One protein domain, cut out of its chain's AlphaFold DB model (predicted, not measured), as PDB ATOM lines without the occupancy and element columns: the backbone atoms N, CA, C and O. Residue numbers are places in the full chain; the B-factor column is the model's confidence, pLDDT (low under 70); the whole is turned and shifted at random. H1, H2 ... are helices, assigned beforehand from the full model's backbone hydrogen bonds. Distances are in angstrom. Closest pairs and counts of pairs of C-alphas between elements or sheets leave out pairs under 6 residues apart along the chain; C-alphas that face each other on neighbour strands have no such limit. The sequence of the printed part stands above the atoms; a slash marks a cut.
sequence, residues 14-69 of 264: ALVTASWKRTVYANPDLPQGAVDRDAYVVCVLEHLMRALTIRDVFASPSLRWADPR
ATOM      1  N   ALA A  14     -63.883 122.283 -81.865       81.81
ATOM      2  CA  ALA A  14     -63.738 122.832 -83.209       81.81
ATOM      3  C   ALA A  14     -63.938 121.766 -84.298       81.81
ATOM      4  O   ALA A  14     -64.388 122.084 -85.398       81.81
ATOM      5  N   LEU A  15     -63.667 120.495 -83.978       79.88
ATOM      6  CA  LEU A  15     -63.834 119.364 -84.895       79.88
ATOM      7  C   LEU A  15     -65.296 118.910 -85.043       79.88
ATOM      8  O   LEU A  15     -65.610 118.123 -85.934       79.88
ATOM      9  N   VAL A  16     -66.210 119.389 -84.191       81.62
ATOM     10  CA  VAL A  16     -67.619 118.980 -84.223       81.62
ATOM     11  C   VAL A  16     -68.430 119.924 -85.109       81.62
ATOM     12  O   VAL A  16     -68.880 120.997 -84.694       81.62
ATOM     13  N   THR A  17     -68.680 119.494 -86.343       82.62
ATOM     14  CA  THR A  17     -69.570 120.198 -87.274       82.62
ATOM     15  C   THR A  17     -71.031 120.159 -86.818       82.62
ATOM     16  O   THR A  17     -71.446 119.339 -85.996       82.62
ATOM     17  N   ALA A  18     -71.849 121.073 -87.351       81.06
ATOM     18  CA  ALA A  18     -73.246 121.245 -86.940       81.06
ATOM     19  C   ALA A  18     -74.091 119.960 -87.054       81.06
ATOM     20  O   ALA A  18     -74.970 119.739 -86.223       81.06
ATOM     21  N   SER A  19     -73.793 119.098 -88.031       82.19
ATOM     22  CA  SER A  19     -74.437 117.794 -88.225       82.19
ATOM     23  C   SER A  19     -74.141 116.803 -87.095       82.19
ATOM     24  O   SER A  19     -75.017 116.024 -86.724       82.19
ATOM     25  N   TRP A  20     -72.943 116.855 -86.509       83.12
ATOM     26  CA  TRP A  20     -72.499 115.922 -85.471       83.12
ATOM     27  C   TRP A  20     -72.830 116.369 -84.052       83.12
ATOM     28  O   TRP A  20     -72.883 115.525 -83.160       83.12
ATOM     29  N   LYS A  21     -73.138 117.655 -83.828       82.25
ATOM     30  CA  LYS A  21     -73.482 118.180 -82.492       82.25
ATOM     31  C   LYS A  21     -74.579 117.366 -81.803       82.25
ATOM     32  O   LYS A  21     -74.470 117.073 -80.618       82.25
ATOM     33  N   ARG A  22     -75.614 116.955 -82.541       80.88
ATOM     34  CA  ARG A  22     -76.703 116.145 -81.977       80.88
ATOM     35  C   ARG A  22     -76.216 114.761 -81.539       80.88
ATOM     36  O   ARG A  22     -76.548 114.323 -80.450       80.88
ATOM     37  N   THR A  23     -75.415 114.091 -82.356       80.12
ATOM     38  CA  THR A  23     -74.945 112.727 -82.078       80.12
ATOM     39  C   THR A  23     -73.874 112.694 -80.984       80.12
ATOM     40  O   THR A  23     -73.841 111.767 -80.187       80.12
ATOM     41  N   VAL A  24     -73.017 113.717 -80.930       80.94
ATOM     42  CA  VAL A  24     -71.877 113.800 -80.004       80.94
ATOM     43  C   VAL A  24     -72.300 114.267 -78.605       80.94
ATOM     44  O   VAL A  24     -71.762 113.770 -77.617       80.94
ATOM     45  N   TYR A  25     -73.271 115.188 -78.507       79.00
ATOM     46  CA  TYR A  25     -73.697 115.781 -77.230       79.00
ATOM     47  C   TYR A  25     -75.059 115.305 -76.706       79.00
ATOM     48  O   TYR A  25     -75.336 115.497 -75.525       79.00
ATOM     49  N   ALA A  26     -75.933 114.734 -77.543       74.50
ATOM     50  CA  ALA A  26     -77.301 114.368 -77.149       74.50
ATOM     51  C   ALA A  26     -77.516 112.846 -77.087       74.50
ATOM     52  O   ALA A  26     -78.541 112.337 -77.544       74.50
ATOM     53  N   ASN A  27     -76.545 112.114 -76.533       73.00
ATOM     54  CA  ASN A  27     -76.696 110.684 -76.278       73.00
ATOM     55  C   ASN A  27     -77.519 110.458 -74.983       73.00
ATOM     56  O   ASN A  27     -77.082 110.898 -73.920       73.00
ATOM     57  N   PRO A  28     -78.681 109.774 -75.046       69.00
ATOM     58  CA  PRO A  28     -79.559 109.555 -73.890       69.00
ATOM     59  C   PRO A  28     -79.001 108.576 -72.844       69.00
ATOM     60  O   PRO A  28     -79.491 108.558 -71.718       69.00
ATOM     61  N   ASP A  29     -77.988 107.775 -73.190       70.56
ATOM     62  CA  ASP A  29     -77.380 106.781 -72.291       70.56
ATOM     63  C   ASP A  29     -76.284 107.379 -71.385       70.56
ATOM     64  O   ASP A  29     -75.714 106.672 -70.550       70.56
ATOM     65  N   LEU A  30     -75.924 108.651 -71.586       70.44
ATOM     66  CA  LEU A  30     -74.813 109.321 -70.909       70.44
ATOM     67  C   LEU A  30     -75.312 110.472 -70.018       70.44
ATOM     68  O   LEU A  30     -76.339 111.086 -70.314       70.44
ATOM     69  N   PRO A  31     -74.601 110.792 -68.918       69.50
ATOM     70  CA  PRO A  31     -74.967 111.911 -68.056       69.50
ATOM     71  C   PRO A  31     -74.930 113.240 -68.820       69.50
ATOM     72  O   PRO A  31     -74.131 113.433 -69.737       69.50
ATOM     73  N   GLN A  32     -75.797 114.172 -68.429       62.78
ATOM     74  CA  GLN A  32     -75.976 115.448 -69.117       62.78
ATOM     75  C   GLN A  32     -74.660 116.244 -69.149       62.78
ATOM     76  O   GLN A  32     -74.093 116.564 -68.106       62.78
ATOM     77  N   GLY A  33     -74.159 116.527 -70.356       65.56
ATOM     78  CA  GLY A  33     -72.862 117.181 -70.578       65.56
ATOM     79  C   GLY A  33     -71.688 116.235 -70.859       65.56
ATOM     80  O   GLY A  33     -70.588 116.713 -71.129       65.56
ATOM     81  N   ALA A  34     -71.894 114.914 -70.842       69.75
ATOM     82  CA  ALA A  34     -70.888 113.957 -71.284       69.75
ATOM     83  C   ALA A  34     -70.871 113.815 -72.811       69.75
ATOM     84  O   ALA A  34     -71.909 113.727 -73.464       69.75
ATOM     85  N   VAL A  35     -69.662 113.764 -73.367       76.25
ATOM     86  CA  VAL A  35     -69.434 113.567 -74.799       76.25
ATOM     87  C   VAL A  35     -69.365 112.075 -75.106       76.25
ATOM     88  O   VAL A  35     -68.614 111.333 -74.462       76.25
ATOM     89  N   ASP A  36     -70.122 111.646 -76.117       81.88
ATOM     90  CA  ASP A  36     -70.044 110.281 -76.627       81.88
ATOM     91  C   ASP A  36     -68.724 110.063 -77.379       81.88
ATOM     92  O   ASP A  36     -68.467 110.660 -78.430       81.88
ATOM     93  N   ARG A  37     -67.886 109.178 -76.829       81.94
ATOM     94  CA  ARG A  37     -66.597 108.803 -77.407       81.94
ATOM     95  C   ARG A  37     -66.739 108.186 -78.790       81.94
ATOM     96  O   ARG A  37     -65.965 108.533 -79.678       81.94
ATOM     97  N   ASP A  38     -67.686 107.274 -78.969       83.00
ATOM     98  CA  ASP A  38     -67.809 106.509 -80.208       83.00
ATOM     99  C   ASP A  38     -68.289 107.434 -81.331       83.00
ATOM    100  O   ASP A  38     -67.727 107.438 -82.428       83.00
ATOM    101  N   ALA A  39     -69.255 108.308 -81.028       83.25
ATOM    102  CA  ALA A  39     -69.712 109.336 -81.959       83.25
ATOM    103  C   ALA A  39     -68.596 110.329 -82.318       83.25
ATOM    104  O   ALA A  39     -68.451 110.701 -83.484       83.25
ATOM    105  N   TYR A  40     -67.783 110.738 -81.339       85.12
ATOM    106  CA  TYR A  40     -66.657 111.637 -81.579       85.12
ATOM    107  C   TYR A  40     -65.576 110.992 -82.457       85.12
ATOM    108  O   TYR A  40     -65.108 111.618 -83.404       85.12
ATOM    109  N   VAL A  41     -65.227 109.725 -82.214       88.00
ATOM    110  CA  VAL A  41     -64.256 108.988 -83.042       88.00
ATOM    111  C   VAL A  41     -64.736 108.895 -84.488       88.00
ATOM    112  O   VAL A  41     -63.957 109.161 -85.402       88.00
ATOM    113  N   VAL A  42     -66.014 108.578 -84.717       89.06
ATOM    114  CA  VAL A  42     -66.567 108.534 -86.080       89.06
ATOM    115  C   VAL A  42     -66.559 109.921 -86.727       89.06
ATOM    116  O   VAL A  42     -66.195 110.031 -87.895       89.06
ATOM    117  N   CYS A  43     -66.876 110.982 -85.978       88.69
ATOM    118  CA  CYS A  43     -66.779 112.361 -86.463       88.69
ATOM    119  C   CYS A  43     -65.347 112.704 -86.910       88.69
ATOM    120  O   CYS A  43     -65.150 113.223 -88.008       88.69
ATOM    121  N   VAL A  44     -64.335 112.376 -86.101       89.50
ATOM    122  CA  VAL A  44     -62.921 112.613 -86.442       89.50
ATOM    123  C   VAL A  44     -62.492 111.782 -87.654       89.50
ATOM    124  O   VAL A  44     -61.819 112.301 -88.542       89.50
ATOM    125  N   LEU A  45     -62.912 110.516 -87.738       90.94
ATOM    126  CA  LEU A  45     -62.622 109.658 -88.890       90.94
ATOM    127  C   LEU A  45     -63.266 110.181 -90.177       90.94
ATOM    128  O   LEU A  45     -62.622 110.157 -91.221       90.94
ATOM    129  N   GLU A  46     -64.496 110.691 -90.117       90.75
ATOM    130  CA  GLU A  46     -65.148 111.319 -91.270       90.75
ATOM    131  C   GLU A  46     -64.372 112.559 -91.737       90.75
ATOM    132  O   GLU A  46     -64.106 112.708 -92.931       90.75
ATOM    133  N   HIS A  47     -63.930 113.411 -90.804       90.19
ATOM    134  CA  HIS A  47     -63.107 114.579 -91.129       90.19
ATOM    135  C   HIS A  47     -61.763 114.177 -91.735       90.19
ATOM    136  O   HIS A  47     -61.356 114.756 -92.742       90.19
ATOM    137  N   LEU A  48     -61.105 113.153 -91.186       90.88
ATOM    138  CA  LEU A  48     -59.865 112.617 -91.740       90.88
ATOM    139  C   LEU A  48     -60.091 112.061 -93.150       90.88
ATOM    140  O   LEU A  48     -59.350 112.401 -94.065       90.88
ATOM    141  N   MET A  49     -61.133 111.256 -93.363       89.69
ATOM    142  CA  MET A  49     -61.467 110.724 -94.687       89.69
ATOM    143  C   MET A  49     -61.739 111.839 -95.695       89.69
ATOM    144  O   MET A  49     -61.274 111.770 -96.835       89.69
ATOM    145  N   ARG A  50     -62.458 112.886 -95.288       90.12
ATOM    146  CA  ARG A  50     -62.725 114.051 -96.131       90.12
ATOM    147  C   ARG A  50     -61.440 114.809 -96.462       90.12
ATOM    148  O   ARG A  50     -61.221 115.107 -97.632       90.12
ATOM    149  N   ALA A  51     -60.573 115.046 -95.480       89.69
ATOM    150  CA  ALA A  51     -59.281 115.702 -95.676       89.69
ATOM    151  C   ALA A  51     -58.347 114.886 -96.589       89.69
ATOM    152  O   ALA A  51     -57.710 115.443 -97.481       89.69
ATOM    153  N   LEU A  52     -58.330 113.557 -96.443       90.00
ATOM    154  CA  LEU A  52     -57.606 112.647 -97.339       90.00
ATOM    155  C   LEU A  52     -58.175 112.674 -98.769       90.00
ATOM    156  O   LEU A  52     -57.430 112.547 -99.738       90.00
ATOM    157  N   THR A  53     -59.493 112.840 -98.913       87.06
ATOM    158  CA  THR A  53     -60.166 112.890-100.224       87.06
ATOM    159  C   THR A  53     -59.904 114.214-100.942       87.06
ATOM    160  O   THR A  53     -59.650 114.212-102.144       87.06
ATOM    161  N   ILE A  54     -59.925 115.332-100.211       89.44
ATOM    162  CA  ILE A  54     -59.653 116.680-100.739       89.44
ATOM    163  C   ILE A  54     -58.142 116.930-100.914       89.44
ATOM    164  O   ILE A  54     -57.759 117.896-101.563       89.44
ATOM    165  N   ARG A  55     -57.285 116.002-100.449       86.69
ATOM    166  CA  ARG A  55     -55.811 116.085-100.500       86.69
ATOM    167  C   ARG A  55     -55.231 117.204 -99.624       86.69
ATOM    168  O   ARG A  55     -54.184 117.753 -99.950       86.69
ATOM    169  N   ASP A  56     -55.882 117.491 -98.497       88.31
ATOM    170  CA  ASP A  56     -55.363 118.404 -97.466       88.31
ATOM    171  C   ASP A  56     -54.425 117.686 -96.484       88.31
ATOM    172  O   ASP A  56     -53.510 118.285 -95.924       88.31
ATOM    173  N   VAL A  57     -54.652 116.385 -96.273       89.69
ATOM    174  CA  VAL A  57     -53.823 115.518 -95.428       89.69
ATOM    175  C   VAL A  57     -53.279 114.384 -96.283       89.69
ATOM    176  O   VAL A  57     -53.989 113.835 -97.129       89.69
ATOM    177  N   PHE A  58     -52.027 114.010 -96.034       89.56
ATOM    178  CA  PHE A  58     -51.354 112.908 -96.712       89.56
ATOM    179  C   PHE A  58     -50.921 111.847 -95.704       89.56
ATOM    180  O   PHE A  58     -50.515 112.164 -94.587       89.56
ATOM    181  N   ALA A  59     -51.005 110.579 -96.102       86.81
ATOM    182  CA  ALA A  59     -50.657 109.443 -95.257       86.81
ATOM    183  C   ALA A  59     -49.491 108.653 -95.861       86.81
ATOM    184  O   ALA A  59     -49.615 108.053 -96.929       86.81
ATOM    185  N   SER A  60     -48.371 108.601 -95.139       83.25
ATOM    186  CA  SER A  60     -47.231 107.728 -95.445       83.25
ATOM    187  C   SER A  60     -47.348 106.417 -94.651       83.25
ATOM    188  O   SER A  60     -47.723 106.483 -93.477       83.25
ATOM    189  N   PRO A  61     -47.077 105.226 -95.229       82.81
ATOM    190  CA  PRO A  61     -46.505 104.954 -96.558       82.81
ATOM    191  C   PRO A  61     -47.557 104.646 -97.647       82.81
ATOM    192  O   PRO A  61     -47.286 103.907 -98.591       82.81
ATOM    193  N   SER A  62     -48.796 105.130 -97.513       82.19
ATOM    194  CA  SER A  62     -49.876 104.723 -98.419       82.19
ATOM    195  C   SER A  62     -49.683 105.276 -99.837       82.19
ATOM    196  O   SER A  62     -49.536 106.475-100.012       82.19
ATOM    197  N   LEU A  63     -49.772 104.432-100.870       78.81
ATOM    198  CA  LEU A  63     -49.720 104.888-102.270       78.81
ATOM    199  C   LEU A  63     -50.956 105.712-102.659       78.81
ATOM    200  O   LEU A  63     -50.867 106.696-103.387       78.81
ATOM    201  N   ARG A  64     -52.134 105.324-102.156       83.06
ATOM    202  CA  ARG A  64     -53.407 105.964-102.522       83.06
ATOM    203  C   ARG A  64     -53.532 107.387-101.970       83.06
ATOM    204  O   ARG A  64     -54.038 108.261-102.677       83.06
ATOM    205  N   TRP A  65     -53.086 107.607-100.732       85.88
ATOM    206  CA  TRP A  65     -53.207 108.883-100.022       85.88
ATOM    207  C   TRP A  65     -51.851 109.555 -99.747       85.88
ATOM    208  O   TRP A  65     -51.770 110.430 -98.887       85.88
ATOM    209  N   ALA A  66     -50.794 109.170-100.470       86.00
ATOM    210  CA  ALA A  66     -49.517 109.881-100.466       86.00
ATOM    211  C   ALA A  66     -49.657 111.297-101.042       86.00
ATOM    212  O   ALA A  66     -50.589 111.594-101.803       86.00
ATOM    213  N   ASP A  67     -48.694 112.151-100.692       86.75
ATOM    214  CA  ASP A  67     -48.528 113.453-101.324       86.75
ATOM    215  C   ASP A  67     -48.030 113.259-102.763       86.75
ATOM    216  O   ASP A  67     -46.897 112.806-102.953       86.75
ATOM    217  N   PRO A  68     -48.823 113.609-103.792       81.94
ATOM    218  CA  PRO A  68     -48.376 113.498-105.176       81.94
ATOM    219  C   PRO A  68     -47.148 114.375-105.462       81.94
ATOM    220  O   PRO A  68     -46.368 114.047-106.353       81.94
ATOM    221  N   ARG A  69     -46.937 115.461-104.704       82.25
ATOM    222  CA  ARG A  69     -45.791 116.361-104.891       82.25
ATOM    223  C   ARG A  69     -44.473 115.738-104.458       82.25
ATOM    224  O   ARG A  69     -43.434 116.119-104.983       82.25
TER     225      ARG A  69
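Overview. This is residues 14 to 69 of the 264 residues of an uncharacterized protein of Thermocatellispora tengchongensis (UniProt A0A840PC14). One long helix, H2, makes the middle of a rod, with the short helix H1 packed on its first residues. The link of residues 26 to 36 makes one end of the rod, and residues 55 to 69, without a named element, make the other. The printed part has 56 residues with two named helices, H1 then H2, and no named strand; the class is all helix, though under half of the residues are in named elements. It is only just loose, close to extended, with a radius of gyration of the C-alphas of 14.8 A and spans of 47 by 20 by 13 A.

Arrangement. Start at H2, residues 37 to 54; it touches H1, residues 21 to 25, with residues 37 to 40 alone. Their closest C-alphas, those of Ala 39 and Val 24, are 5.3 A apart. In both helices every O i to N i+4 pair is within hydrogen-bond range.

Along the chain. Find C-alpha 37 at (-66.597, 108.803, -77.407); from there H2 runs 25.6 A to C-alpha 54 at (-59.653, 116.680, -100.739). H1 begins at C-alpha 21, (-73.482, 118.180, -82.492), and spans 5.8 A.

Size, cuts and confidence. The C-alphas of Pro 31 and Arg 69, the two farthest apart, are 47.2 A apart. The link from H1 to H2 is long, with 11 residues, and the printed part has no cut. Mean pLDDT of the printed part is 82.5; look for values under 70 at residue 28 and residues 31 to 34.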